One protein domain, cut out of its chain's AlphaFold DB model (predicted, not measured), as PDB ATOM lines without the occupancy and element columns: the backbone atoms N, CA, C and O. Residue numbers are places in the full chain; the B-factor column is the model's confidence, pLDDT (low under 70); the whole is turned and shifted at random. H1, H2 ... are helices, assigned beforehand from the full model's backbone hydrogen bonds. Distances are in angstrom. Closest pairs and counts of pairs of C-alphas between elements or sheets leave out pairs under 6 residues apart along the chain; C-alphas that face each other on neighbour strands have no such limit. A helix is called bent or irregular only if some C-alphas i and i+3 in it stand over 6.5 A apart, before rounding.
ATOM      1  N   ASN A 617     253.341 157.607 162.550       60.08
ATOM      2  CA  ASN A 617     253.108 156.184 162.236       60.08
ATOM      3  C   ASN A 617     253.151 155.175 163.407       60.08
ATOM      4  O   ASN A 617     253.433 153.998 163.192       60.08
ATOM      5  N   ALA A 618     252.824 155.576 164.637       75.21
ATOM      6  CA  ALA A 618     252.662 154.612 165.728       75.21
ATOM      7  C   ALA A 618     251.303 153.874 165.607       75.21
ATOM      8  O   ALA A 618     250.264 154.538 165.661       75.21
ATOM      9  N   PRO A 619     251.253 152.527 165.512       80.82
ATOM     10  CA  PRO A 619     249.995 151.774 165.390       80.82
ATOM     11  C   PRO A 619     248.990 152.073 166.512       80.82
ATOM     12  O   PRO A 619     247.787 152.180 166.279       80.82
ATOM     13  N   GLN A 620     249.490 152.280 167.734       82.23
ATOM     14  CA  GLN A 620     248.672 152.650 168.888       82.23
ATOM     15  C   GLN A 620     248.037 154.040 168.734       82.23
ATOM     16  O   GLN A 620     246.885 154.236 169.125       82.23
ATOM     17  N   PHE A 621     248.754 154.994 168.132       85.65
ATOM     18  CA  PHE A 621     248.228 156.331 167.855       85.65
ATOM     19  C   PHE A 621     247.136 156.283 166.781       85.65
ATOM     20  O   PHE A 621     246.093 156.907 166.954       85.65
ATOM     21  N   LEU A 622     247.322 155.482 165.724       85.26
ATOM     22  CA  LEU A 622     246.299 155.267 164.691       85.26
ATOM     23  C   LEU A 622     245.013 154.670 165.277       85.26
ATOM     24  O   LEU A 622     243.929 155.194 165.026       85.26
ATOM     25  N   ARG A 623     245.129 153.640 166.123       88.32
ATOM     26  CA  ARG A 623     243.975 153.046 166.816       88.32
ATOM     27  C   ARG A 623     243.260 154.060 167.715       88.32
ATOM     28  O   ARG A 623     242.047 154.212 167.619       88.32
ATOM     29  N   THR A 624     244.018 154.803 168.525       87.18
ATOM     30  CA  THR A 624     243.469 155.865 169.389       87.18
ATOM     31  C   THR A 624     242.754 156.941 168.561       87.18
ATOM     32  O   THR A 624     241.703 157.436 168.955       87.18
ATOM     33  N   THR A 625     243.299 157.281 167.388       91.43
ATOM     34  CA  THR A 625     242.710 158.255 166.458       91.43
ATOM     35  C   THR A 625     241.365 157.767 165.918       91.43
ATOM     36  O   THR A 625     240.397 158.521 165.940       91.43
ATOM     37  N   GLN A 626     241.271 156.503 165.495       91.32
ATOM     38  CA  GLN A 626     240.022 155.908 165.003       91.32
ATOM     39  C   GLN A 626     238.944 155.818 166.097       91.32
ATOM     40  O   GLN A 626     237.786 156.156 165.854       91.32
ATOM     41  N   GLU A 627     239.313 155.402 167.311       92.14
ATOM     42  CA  GLU A 627     238.395 155.330 168.460       92.14
ATOM     43  C   GLU A 627     237.870 156.728 168.848       92.14
ATOM     44  O   GLU A 627     236.663 156.920 169.044       92.14
ATOM     45  N   LEU A 628     238.753 157.734 168.873       92.98
ATOM     46  CA  LEU A 628     238.374 159.126 169.123       92.98
ATOM     47  C   LEU A 628     237.460 159.668 168.019       92.98
ATOM     48  O   LEU A 628     236.460 160.320 168.306       92.98
ATOM     49  N   GLN A 629     237.744 159.348 166.758       92.18
ATOM     50  CA  GLN A 629     236.927 159.763 165.623       92.18
ATOM     51  C   GLN A 629     235.486 159.249 165.719       92.18
ATOM     52  O   GLN A 629     234.551 160.025 165.508       92.18
ATOM     53  N   GLN A 630     235.287 157.976 166.073       92.23
ATOM     54  CA  GLN A 630     233.945 157.422 166.289       92.23
ATOM     55  C   GLN A 630     233.239 158.100 167.468       92.23
ATOM     56  O   GLN A 630     232.062 158.446 167.366       92.23
ATOM     57  N   THR A 631     233.973 158.366 168.550       92.20
ATOM     58  CA  THR A 631     233.449 159.050 169.741       92.20
ATOM     59  C   THR A 631     232.970 160.469 169.414       92.20
ATOM     60  O   THR A 631     231.849 160.841 169.759       92.20
ATOM     61  N   VAL A 632     233.778 161.250 168.688       91.13
ATOM     62  CA  VAL A 632     233.449 162.628 168.288       91.13
ATOM     63  C   VAL A 632     232.243 162.655 167.343       91.13
ATOM     64  O   VAL A 632     231.319 163.444 167.547       91.13
ATOM     65  N   LYS A 633     232.207 161.773 166.332       88.77
ATOM     66  CA  LYS A 633     231.064 161.656 165.407       88.77
ATOM     67  C   LYS A 633     229.781 161.267 166.143       88.77
ATOM     68  O   LYS A 633     228.747 161.904 165.949       88.77
ATOM     69  N   GLY A 634     229.856 160.261 167.016       87.35
ATOM     70  CA  GLY A 634     228.729 159.798 167.825       87.35
ATOM     71  C   GLY A 634     228.184 160.891 168.745       87.35
ATOM     72  O   GLY A 634     226.971 161.095 168.800       87.35
ATOM     73  N   LEU A 635     229.070 161.654 169.393       86.35
ATOM     74  CA  LEU A 635     228.682 162.775 170.246       86.35
ATOM     75  C   LEU A 635     227.961 163.866 169.448       86.35
ATOM     76  O   LEU A 635     226.877 164.288 169.849       86.35
ATOM     77  N   ILE A 636     228.502 164.296 168.301       83.45
ATOM     78  CA  ILE A 636     227.844 165.289 167.434       83.45
ATOM     79  C   ILE A 636     226.458 164.794 167.002       83.45
ATOM     80  O   ILE A 636     225.486 165.543 167.103       83.45
ATOM     81  N   GLN A 637     226.345 163.535 166.572       81.93
ATOM     82  CA  GLN A 637     225.074 162.960 166.132       81.93
ATOM     83  C   GLN A 637     224.036 162.917 167.263       81.93
ATOM     84  O   GLN A 637     222.896 163.339 167.066       81.93
ATOM     85  N   ALA A 638     224.436 162.474 168.458       80.47
ATOM     86  CA  ALA A 638     223.575 162.471 169.637       80.47
ATOM     87  C   ALA A 638     223.114 163.892 169.992       80.47
ATOM     88  O   ALA A 638     221.929 164.122 170.229       80.47
ATOM     89  N   SER A 639     224.020 164.868 169.919       77.08
ATOM     90  CA  SER A 639     223.718 166.278 170.181       77.08
ATOM     91  C   SER A 639     222.575 166.808 169.317       77.08
ATOM     92  O   SER A 639     221.684 167.497 169.796       77.08
ATOM     93  N   LEU A 640     222.596 166.478 168.025       74.01
ATOM     94  CA  LEU A 640     221.627 166.964 167.039       74.01
ATOM     95  C   LEU A 640     220.224 166.385 167.229       74.01
ATOM     96  O   LEU A 640     219.261 166.951 166.704       74.01
ATOM     97  N   SER A 641     220.124 165.263 167.947       73.30
ATOM     98  CA  SER A 641     218.858 164.619 168.300       73.30
ATOM     99  C   SER A 641     218.206 165.213 169.554       73.30
ATOM    100  O   SER A 641     217.036 164.943 169.816       73.30
ATOM    101  N   MET A 642     218.921 166.048 170.316       70.52
ATOM    102  CA  MET A 642     218.385 166.668 171.527       70.52
ATOM    103  C   MET A 642     217.464 167.851 171.205       70.52
ATOM    104  O   MET A 642     217.744 168.660 170.323       70.52
ATOM    105  N   ALA A 643     216.362 167.964 171.951       59.61
ATOM    106  CA  ALA A 643     215.364 169.022 171.766       59.61
ATOM    107  C   ALA A 643     215.886 170.426 172.139       59.61
ATOM    108  O   ALA A 643     215.450 171.422 171.565       59.61
ATOM    109  N   ALA A 644     216.829 170.513 173.082       62.24
ATOM    110  CA  ALA A 644     217.500 171.760 173.439       62.24
ATOM    111  C   ALA A 644     218.642 172.044 172.456       62.24
ATOM    112  O   ALA A 644     219.443 171.156 172.182       62.24
ATOM    113  N   SER A 645     218.729 173.278 171.945       56.21
ATOM    114  CA  SER A 645     219.756 173.708 170.984       56.21
ATOM    115  C   SER A 645     221.175 173.392 171.492       56.21
ATOM    116  O   SER A 645     221.670 174.092 172.379       56.21
ATOM    117  N   PRO A 646     221.877 172.393 170.922       62.75
ATOM    118  CA  PRO A 646     223.232 172.042 171.351       62.75
ATOM    119  C   PRO A 646     224.282 173.026 170.803       62.75
ATOM    120  O   PRO A 646     225.462 172.941 171.148       62.75
ATOM    121  N   GLY A 647     223.866 173.961 169.937       65.32
ATOM    122  CA  GLY A 647     224.737 174.838 169.155       65.32
ATOM    123  C   GLY A 647     225.801 175.573 169.979       65.32
ATOM    124  O   GLY A 647     226.980 175.465 169.637       65.32
ATOM    125  N   PRO A 648     225.444 176.258 171.084       70.72
ATOM    126  CA  PRO A 648     226.420 176.990 171.894       70.72
ATOM    127  C   PRO A 648     227.470 176.091 172.558       70.72
ATOM    128  O   PRO A 648     228.614 176.505 172.736       70.72
ATOM    129  N   LEU A 649     227.096 174.864 172.933       73.50
ATOM    130  CA  LEU A 649     227.980 173.936 173.636       73.50
ATOM    131  C   LEU A 649     228.953 173.252 172.673       73.50
ATOM    132  O   LEU A 649     230.158 173.268 172.917       73.50
ATOM    133  N   ILE A 650     228.447 172.752 171.539       76.51
ATOM    134  CA  ILE A 650     229.289 172.218 170.458       76.51
ATOM    135  C   ILE A 650     230.243 173.304 169.956       76.51
ATOM    136  O   ILE A 650     231.424 173.034 169.751       76.51
ATOM    137  N   GLY A 651     229.761 174.545 169.815       77.14
ATOM    138  CA  GLY A 651     230.560 175.682 169.356       77.14
ATOM    139  C   GLY A 651     231.871 175.870 170.129       77.14
ATOM    140  O   GLY A 651     232.875 176.244 169.527       77.14
ATOM    141  N   LYS A 652     231.906 175.525 171.426       78.28
ATOM    142  CA  LYS A 652     233.098 175.643 172.288       78.28
ATOM    143  C   LYS A 652     234.205 174.619 172.000       78.28
ATOM    144  O   LYS A 652     235.341 174.874 172.381       78.28
ATOM    145  N   MET A 653     233.893 173.490 171.360       84.49
ATOM    146  CA  MET A 653     234.871 172.471 170.921       84.49
ATOM    147  C   MET A 653     235.007 172.378 169.402       84.49
ATOM    148  O   MET A 653     235.737 171.531 168.879       84.49
ATOM    149  N   LEU A 654     234.243 173.186 168.671       85.43
ATOM    150  CA  LEU A 654     234.077 172.990 167.242       85.43
ATOM    151  C   LEU A 654     235.371 173.258 166.480       85.43
ATOM    152  O   LEU A 654     235.632 172.569 165.505       85.43
ATOM    153  N   LEU A 655     236.211 174.181 166.959       88.09
ATOM    154  CA  LEU A 655     237.542 174.402 166.400       88.09
ATOM    155  C   LEU A 655     238.413 173.142 166.515       88.09
ATOM    156  O   LEU A 655     238.929 172.672 165.504       88.09
ATOM    157  N   GLN A 656     238.533 172.559 167.714       89.95
ATOM    158  CA  GLN A 656     239.299 171.327 167.923       89.95
ATOM    159  C   GLN A 656     238.747 170.169 167.093       89.95
ATOM    160  O   GLN A 656     239.513 169.386 166.536       89.95
ATOM    161  N   THR A 657     237.422 170.072 167.006       90.81
ATOM    162  CA  THR A 657     236.729 169.010 166.274       90.81
ATOM    163  C   THR A 657     236.959 169.129 164.769       90.81
ATOM    164  O   THR A 657     237.311 168.156 164.107       90.81
ATOM    165  N   VAL A 658     236.812 170.337 164.224       91.26
ATOM    166  CA  VAL A 658     237.060 170.625 162.809       91.26
ATOM    167  C   VAL A 658     238.529 170.393 162.460       91.26
ATOM    168  O   VAL A 658     238.812 169.710 161.478       91.26
ATOM    169  N   ALA A 659     239.461 170.893 163.277       91.94
ATOM    170  CA  ALA A 659     240.889 170.667 163.075       91.94
ATOM    171  C   ALA A 659     241.230 169.169 163.100       91.94
ATOM    172  O   ALA A 659     242.010 168.697 162.277       91.94
ATOM    173  N   PHE A 660     240.611 168.406 164.005       93.45
ATOM    174  CA  PHE A 660     240.778 166.956 164.081       93.45
ATOM    175  C   PHE A 660     240.298 166.262 162.800       93.45
ATOM    176  O   PHE A 660     241.032 165.450 162.241       93.45
ATOM    177  N   PHE A 661     239.120 166.616 162.279       92.93
ATOM    178  CA  PHE A 661     238.604 166.040 161.031       92.93
ATOM    179  C   PHE A 661     239.411 166.429 159.790       92.93
ATOM    180  O   PHE A 661     239.623 165.583 158.928       92.93
ATOM    181  N   ILE A 662     239.921 167.661 159.709       92.08
ATOM    182  CA  ILE A 662     240.839 168.069 158.633       92.08
ATOM    183  C   ILE A 662     242.124 167.227 158.692       92.08
ATOM    184  O   ILE A 662     242.524 166.639 157.690       92.08
ATOM    185  N   ASN A 663     242.737 167.107 159.874       89.65
ATOM    186  CA  ASN A 663     243.998 166.376 160.059       89.65
ATOM    187  C   ASN A 663     243.857 164.853 159.892       89.65
ATOM    188  O   ASN A 663     244.841 164.177 159.603       89.65
ATOM    189  N   THR A 664     242.647 164.315 160.060       89.71
ATOM    190  CA  THR A 664     242.313 162.900 159.811       89.71
ATOM    191  C   THR A 664     241.689 162.668 158.433       89.71
ATOM    192  O   THR A 664     241.288 161.550 158.126       89.71
ATOM    193  N   THR A 665     241.660 163.687 157.562       90.36
ATOM    194  CA  THR A 665     241.154 163.621 156.177       90.36
ATOM    195  C   THR A 665     239.686 163.197 156.047       90.36
ATOM    196  O   THR A 665     239.271 162.605 155.054       90.36
ATOM    197  N   GLU A 666     238.858 163.551 157.029       90.77
ATOM    198  CA  GLU A 666     237.426 163.235 157.083       90.77
ATOM    199  C   GLU A 666     236.575 164.186 156.224       90.77
ATOM    200  O   GLU A 666     235.569 164.753 156.665       90.77
ATOM    201  N   TRP A 667     236.987 164.371 154.970       90.14
ATOM    202  CA  TRP A 667     236.421 165.352 154.045       90.14
ATOM    203  C   TRP A 667     234.932 165.123 153.776       90.14
ATOM    204  O   TRP A 667     234.141 166.063 153.837       90.14
ATOM    205  N   GLU A 668     234.525 163.871 153.554       88.01
ATOM    206  CA  GLU A 668     233.116 163.532 153.325       88.01
ATOM    207  C   GLU A 668     232.225 163.897 154.514       88.01
ATOM    208  O   GLU A 668     231.116 164.404 154.326       88.01
ATOM    209  N   TYR A 669     232.704 163.651 155.737       87.97
ATOM    210  CA  TYR A 669     231.958 163.980 156.948       87.97
ATOM    211  C   TYR A 669     231.820 165.498 157.110       87.97
ATOM    212  O   TYR A 669     230.741 165.980 157.452       87.97
ATOM    213  N   LEU A 670     232.880 166.260 156.813       88.63
ATOM    214  CA  LEU A 670     232.849 167.725 156.838       88.63
ATOM    215  C   LEU A 670     231.834 168.288 155.834       88.63
ATOM    216  O   LEU A 670     231.011 169.120 156.219       88.63
ATOM    217  N   ILE A 671     231.823 167.796 154.589       86.58
ATOM    218  CA  ILE A 671     230.883 168.237 153.542       86.58
ATOM    219  C   ILE A 671     229.434 167.917 153.928       86.58
ATOM    220  O   ILE A 671     228.569 168.791 153.864       86.58
ATOM    221  N   LYS A 672     229.172 166.684 154.384       85.94
ATOM    222  CA  LYS A 672     227.831 166.206 154.771       85.94
ATOM    223  C   LYS A 672     227.389 166.698 156.155       85.94
ATOM    224  O   LYS A 672     226.295 166.354 156.605       85.94
ATOM    225  N   SER A 673     228.218 167.479 156.850       76.34
ATOM    226  CA  SER A 673     227.927 167.886 158.223       76.34
ATOM    227  C   SER A 673     226.659 168.759 158.310       76.34
ATOM    228  O   SER A 673     226.427 169.644 157.473       76.34
ATOM    229  N   PRO A 674     225.819 168.528 159.332       69.63
ATOM    230  CA  PRO A 674     224.452 169.034 159.376       69.63
ATOM    231  C   PRO A 674     224.374 170.556 159.510       69.63
ATOM    232  O   PRO A 674     225.040 171.164 160.346       69.63
ATOM    233  N   LEU A 675     223.459 171.159 158.743       61.90
ATOM    234  CA  LEU A 675     223.210 172.610 158.655       61.90
ATOM    235  C   LEU A 675     222.841 173.285 159.991       61.90
ATOM    236  O   LEU A 675     222.871 174.510 160.091       61.90
ATOM    237  N   LYS A 676     222.478 172.509 161.023       71.17
ATOM    238  CA  LYS A 676     222.094 173.034 162.343       71.17
ATOM    239  C   LYS A 676     223.281 173.590 163.143       71.17
ATOM    240  O   LYS A 676     223.061 174.396 164.043       71.17
ATOM    241  N   ILE A 677     224.515 173.182 162.839       71.55
ATOM    242  CA  ILE A 677     225.721 173.690 163.506       71.55
ATOM    243  C   ILE A 677     226.300 174.811 162.641       71.55
ATOM    244  O   ILE A 677     226.860 174.548 161.581       71.55
ATOM    245  N   LYS A 678     226.157 176.063 163.086       72.88
ATOM    246  CA  LYS A 678     226.732 177.233 162.407       72.88
ATOM    247  C   LYS A 678     228.055 177.616 163.055       72.88
ATOM    248  O   LYS A 678     228.091 177.859 164.260       72.88
ATOM    249  N   SER A 679     229.130 177.671 162.272       79.06
ATOM    250  CA  SER A 679     230.437 178.130 162.741       79.06
ATOM    251  C   SER A 679     231.354 178.483 161.579       79.06
ATOM    252  O   SER A 679     231.492 177.656 160.675       79.06
ATOM    253  N   PRO A 680     232.074 179.617 161.655       81.04
ATOM    254  CA  PRO A 680     233.024 179.999 160.616       81.04
ATOM    255  C   PRO A 680     234.118 178.940 160.422       81.04
ATOM    256  O   PRO A 680     234.553 178.703 159.301       81.04
ATOM    257  N   PHE A 681     234.519 178.232 161.486       85.27
ATOM    258  CA  PHE A 681     235.498 177.147 161.382       85.27
ATOM    259  C   PHE A 681     234.968 175.978 160.545       85.27
ATOM    260  O   PHE A 681     235.705 175.413 159.740       85.27
ATOM    261  N   LEU A 682     233.689 175.625 160.716       86.20
ATOM    262  CA  LEU A 682     233.061 174.553 159.947       86.20
ATOM    263  C   LEU A 682     232.865 174.964 158.483       86.20
ATOM    264  O   LEU A 682     233.073 174.139 157.599       86.20
ATOM    265  N   ASP A 683     232.518 176.225 158.227       84.99
ATOM    266  CA  ASP A 683     232.359 176.751 156.869       84.99
ATOM    267  C   ASP A 683     233.695 176.737 156.111       84.99
ATOM    268  O   ASP A 683     233.772 176.196 155.007       84.99
ATOM    269  N   VAL A 684     234.780 177.207 156.742       87.93
ATOM    270  CA  VAL A 684     236.148 177.107 156.196       87.93
ATOM    271  C   VAL A 684     236.516 175.651 155.912       87.93
ATOM    272  O   VAL A 684     237.038 175.334 154.846       87.93
ATOM    273  N   ALA A 685     236.207 174.738 156.833       89.63
ATOM    274  CA  ALA A 685     236.500 173.321 156.658       89.63
ATOM    275  C   ALA A 685     235.681 172.660 155.549       89.63
ATOM    276  O   ALA A 685     236.203 171.783 154.868       89.63
ATOM    277  N   LYS A 686     234.430 173.080 155.333       89.24
ATOM    278  CA  LYS A 686     233.605 172.639 154.199       89.24
ATOM    279  C   LYS A 686     234.187 173.106 152.873       89.24
ATOM    280  O   LYS A 686     234.247 172.311 151.941       89.24
ATOM    281  N   VAL A 687     234.645 174.358 152.801       89.98
ATOM    282  CA  VAL A 687     235.315 174.906 151.612       89.98
ATOM    283  C   VAL A 687     236.608 174.144 151.326       89.98
ATOM    284  O   VAL A 687     236.814 173.705 150.198       89.98
ATOM    285  N   LEU A 688     237.435 173.899 152.350       90.53
ATOM    286  CA  LEU A 688     238.641 173.078 152.222       90.53
ATOM    287  C   LEU A 688     238.313 171.641 151.806       90.53
ATOM    288  O   LEU A 688     238.924 171.121 150.882       90.53
ATOM    289  N   ALA A 689     237.325 171.004 152.431       90.74
ATOM    290  CA  ALA A 689     236.922 169.645 152.093       90.74
ATOM    291  C   ALA A 689     236.425 169.539 150.646       90.74
ATOM    292  O   ALA A 689     236.815 168.616 149.934       90.74
ATOM    293  N   ALA A 690     235.615 170.496 150.189       89.11
ATOM    294  CA  ALA A 690     235.134 170.554 148.813       89.11
ATOM    295  C   ALA A 690     236.274 170.832 147.816       89.11
ATOM    296  O   ALA A 690     236.287 170.252 146.736       89.11
ATOM    297  N   TYR A 691     237.265 171.651 148.187       90.62
ATOM    298  CA  TYR A 691     238.468 171.864 147.377       90.62
ATOM    299  C   TYR A 691     239.315 170.588 147.257       90.62
ATOM    300  O   TYR A 691     239.785 170.268 146.168       90.62
ATOM    301  N   MET A 692     239.488 169.853 148.362       90.00
ATOM    302  CA  MET A 692     240.316 168.641 148.435       90.00
ATOM    303  C   MET A 692     239.661 167.407 147.797       90.00
ATOM    304  O   MET A 692     240.367 166.458 147.470       90.00
ATOM    305  N   THR A 693     238.331 167.393 147.645       88.79
ATOM    306  CA  THR A 693     237.570 166.262 147.069       88.79
ATOM    307  C   THR A 693     236.964 166.547 145.695       88.79
ATOM    308  O   THR A 693     236.510 165.615 145.035       88.79
ATOM    309  N   GLY A 694     236.929 167.811 145.265       82.78
ATOM    310  CA  GLY A 694     236.433 168.211 143.953       82.78
ATOM    311  C   GLY A 694     237.364 167.799 142.811       82.78
ATOM    312  O   GLY A 694     238.550 167.541 143.007       82.78
ATOM    313  N   ASP A 695     236.818 167.761 141.595       86.03
ATOM    314  CA  ASP A 695     237.642 167.712 140.388       86.03
ATOM    315  C   ASP A 695     238.371 169.051 140.161       86.03
ATOM    316  O   ASP A 695     238.060 170.068 140.786       86.03
ATOM    317  N   ASN A 696     239.324 169.084 139.224       83.57
ATOM    318  CA  ASN A 696     240.106 170.292 138.938       83.57
ATOM    319  C   ASN A 696     239.236 171.528 138.623       83.57
ATOM    320  O   ASN A 696     239.632 172.651 138.946       83.57
ATOM    321  N   ALA A 697     238.062 171.354 138.007       84.39
ATOM    322  CA  ALA A 697     237.169 172.461 137.673       84.39
ATOM    323  C   ALA A 697     236.447 172.998 138.920       84.39
ATOM    324  O   ALA A 697     236.352 174.214 139.103       84.39
ATOM    325  N   ILE A 698     235.973 172.109 139.794       84.25
ATOM    326  CA  ILE A 698     235.349 172.442 141.077       84.25
ATOM    327  C   ILE A 698     236.376 173.082 142.011       84.25
ATOM    328  O   ILE A 698     236.107 174.157 142.547       84.25
ATOM    329  N   SER A 699     237.565 172.495 142.160       85.22
ATOM    330  CA  SER A 699     238.635 173.041 143.003       85.22
ATOM    331  C   SER A 699     239.041 174.443 142.546       85.22
ATOM    332  O   SER A 699     239.167 175.342 143.379       85.22
ATOM    333  N   LYS A 700     239.138 174.682 141.229       85.48
ATOM    334  CA  LYS A 700     239.392 176.023 140.680       85.48
ATOM    335  C   LYS A 700     238.276 177.013 141.030       85.48
ATOM    336  O   LYS A 700     238.565 178.082 141.559       85.48
ATOM    337  N   ARG A 701     237.002 176.647 140.822       87.66
ATOM    338  CA  ARG A 701     235.847 177.493 141.196       87.66
ATOM    339  C   ARG A 701     235.812 177.807 142.692       87.66
ATOM    340  O   ARG A 701     235.453 178.916 143.074       87.66
ATOM    341  N   ILE A 702     236.176 176.842 143.537       88.03
ATOM    342  CA  ILE A 702     236.237 177.026 144.988       88.03
ATOM    343  C   ILE A 702     237.349 178.011 145.366       88.03
ATOM    344  O   ILE A 702     237.103 178.914 146.166       88.03
ATOM    345  N   ALA A 703     238.541 177.856 144.782       84.57
ATOM    346  CA  ALA A 703     239.687 178.727 145.034       84.57
ATOM    347  C   ALA A 703     239.429 180.178 144.595       84.57
ATOM    348  O   ALA A 703     239.723 181.105 145.348       84.57
ATOM    349  N   GLU A 704     238.851 180.368 143.406       83.38
ATOM    350  CA  GLU A 704     238.582 181.687 142.816       83.38
ATOM    351  C   GLU A 704     237.341 182.378 143.410       83.38
ATOM    352  O   GLU A 704     237.234 183.601 143.351       83.38
ATOM    353  N   GLY A 705     236.403 181.620 143.985       88.05
ATOM    354  CA  GLY A 705     235.159 182.147 144.550       88.05
ATOM    355  C   GLY A 705     235.112 182.053 146.080       88.05
ATOM    356  O   GLY A 705     235.629 182.945 146.754       88.05
ATOM    357  N   PRO A 706     234.484 181.006 146.654       83.74
ATOM    358  CA  PRO A 706     234.267 180.867 148.097       83.74
ATOM    359  C   PRO A 706     235.512 181.071 148.964       83.74
ATOM    360  O   PRO A 706     235.448 181.767 149.975       83.74
ATOM    361  N   TRP A 707     236.653 180.485 148.584       85.44
ATOM    362  CA  TRP A 707     237.890 180.617 149.352       85.44
ATOM    363  C   TRP A 707     238.396 182.061 149.358       85.44
ATOM    364  O   TRP A 707     238.697 182.606 150.420       85.44
ATOM    365  N   TRP A 708     238.427 182.705 148.187       80.27
ATOM    366  CA  TRP A 708     238.823 184.105 148.059       80.27
ATOM    367  C   TRP A 708     237.899 185.035 148.854       80.27
ATOM    368  O   TRP A 708     238.382 185.883 149.599       80.27
ATOM    369  N   GLN A 709     236.581 184.823 148.784       81.22
ATOM    370  CA  GLN A 709     235.585 185.609 149.526       81.22
ATOM    371  C   GLN A 709     235.724 185.492 151.050       81.22
ATOM    372  O   GLN A 709     235.422 186.450 151.756       81.22
ATOM    373  N   ILE A 710     236.179 184.346 151.566       77.95
ATOM    374  CA  ILE A 710     236.424 184.157 153.005       77.95
ATOM    375  C   ILE A 710     237.758 184.791 153.424       77.95
ATOM    376  O   ILE A 710     237.844 185.455 154.459       77.95
ATOM    377  N   MET A 711     238.813 184.583 152.635       77.27
ATOM    378  CA  MET A 711     240.163 185.014 153.001       77.27
ATOM    379  C   MET A 711     240.348 186.524 152.829       77.27
ATOM    380  O   MET A 711     240.891 187.168 153.723       77.27
ATOM    381  N   HIS A 712     239.862 187.112 151.736       74.23
ATOM    382  CA  HIS A 712     240.111 188.516 151.398       74.23
ATOM    383  C   HIS A 712     239.696 189.503 152.508       74.23
ATOM    384  O   HIS A 712     240.557 190.266 152.951       74.23
ATOM    385  N   PRO A 713     238.470 189.446 153.076       72.92
ATOM    386  CA  PRO A 713     238.084 190.348 154.166       72.92
ATOM    387  C   PRO A 713     238.900 190.119 155.444       72.92
ATOM    388  O   PRO A 713     239.169 191.058 156.189       72.92
ATOM    389  N   THR A 714     239.316 188.871 155.690       68.65
ATOM    390  CA  THR A 714     240.089 188.487 156.880       68.65
ATOM    391  C   THR A 714     241.486 189.127 156.888       68.65
ATOM    392  O   THR A 714     242.010 189.428 157.960       68.65
ATOM    393  N   PHE A 715     242.082 189.370 155.712       66.73
ATOM    394  CA  PHE A 715     243.407 189.995 155.591       66.73
ATOM    395  C   PHE A 715     243.366 191.490 155.247       66.73
ATOM    396  O   PHE A 715     244.255 192.215 155.688       66.73
ATOM    397  N   GLU A 716     242.344 191.984 154.540       59.44
ATOM    398  CA  GLU A 716     242.213 193.426 154.269       59.44
ATOM    399  C   GLU A 716     241.836 194.240 155.511       59.44
ATOM    400  O   GLU A 716     242.307 195.365 155.665       59.44
ATOM    401  N   GLY A 717     241.074 193.666 156.450       53.15
ATOM    402  CA  GLY A 717     240.718 194.335 157.708       53.15
ATOM    403  C   GLY A 717     241.896 194.613 158.656       53.15
ATOM    404  O   GLY A 717     241.709 195.304 159.650       53.15
ATOM    405  N   ASN A 718     243.093 194.094 158.355       49.60
ATOM    406  CA  ASN A 718     244.330 194.340 159.106       49.60
ATOM    407  C   ASN A 718     245.361 195.176 158.313       49.60
ATOM    408  O   ASN A 718     246.509 195.281 158.744       49.60
ATOM    409  N   MET A 719     244.985 195.732 157.149       43.24
ATOM    410  CA  MET A 719     245.831 196.624 156.330       43.24
ATOM    411  C   MET A 719     245.298 198.069 156.220       43.24
ATOM    412  O   MET A 719     245.741 198.826 155.356       43.24
ATOM    413  N   GLN A 720     244.403 198.468 157.128       36.31
ATOM    414  CA  GLN A 720     244.186 199.869 157.522       36.31
ATOM    415  C   GLN A 720     244.795 200.083 158.905       36.31
ATOM    416  O   GLN A 720     245.337 201.187 159.132       36.31
TER     417      GLN A 720
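Overview. This is residues 617 to 720 of the 720 residues of an uncharacterized protein of Dracunculus medinensis (UniProt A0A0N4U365). Four longer helices, H1, H3, H5 and H6, make a loose row, with H5 packed between H3 and H6 and the short H4 packed on H5 and, more lightly, on H3. H1 and H6 take the two ends of the row, H1 only loosely joined to H3; the short H2 lies in the turn from H1 to H3, and residues 712 to 720 stick out beyond the body. The printed part has 104 residues with six named helices, H1 to H6 in order, and no named strand: its class is all helix. It is only just loose, close to compact, with a radius of gyration of the C-alphas of 15.8 A and spans of 42 by 38 by 26 A.

Along the chain. H1, the longest helix, covers residues 619 to 641 and is 33.8 A long, beginning at C-alpha 619 (249.995, 151.774, 165.390). H2 is residues 647 to 651. H3, residues 654 to 663, is 13.9 A long. H4 is residues 667 to 671. H5, residues 680 to 693, is 19.8 A long and begins at C-alpha 680 (233.024, 179.999, 160.616). H6, residues 696 to 716, was assigned as one helix by its hydrogen bonds but is bent: C-alphas 704 and 707 are 6.7 A apart. Its arms are H6a, residues 696 to 704, 12.1 A, and H6b, residues 707 to 716, 14.4 A, ending at C-alpha 716 (242.213, 193.426, 154.269). H6b is irregular, with C-alphas 710 and 713 6.51 A apart.

Arrangement. H5 is the hub. It touches H3, closest C-alphas Leu 655 and Phe 681 at 6.1 A, at a shallow tilt of 15 degrees, the same way. It touches H4, closest C-alphas Trp 667 and Ala 689 at 4.7 A. With residues 687 to 693 alone it touches H6a, closest C-alphas Tyr 691 and Ser 699 at 4.5 A; these two form a helical hairpin at a shallow tilt of 30 degrees, opposite ways. H5 and H6b only just touch, with 3 pairs of C-alphas within 8 A. H3 and H4 also only just touch, with 3 such pairs. H1 and H3 are close but not clearly touching, closest C-alphas Val 632 and Thr 657 at 7.5 A. H2 and H3 meet only through their link. H1 is apart from H5. Each O i to N i+4 pair is within hydrogen-bond range in H1, H2, H3, H4, H5 and H6a; in H6b 4 of 6 are.

Size, cuts and confidence. The C-alphas farthest apart, Pro 619 and Gln 720, are 49.1 A apart. The printed part has no cut and no long link. Mean pLDDT of the printed part is 81.0; it is under 70 at residues 617, 643 to 647, 674 to 675 and 714 to 720.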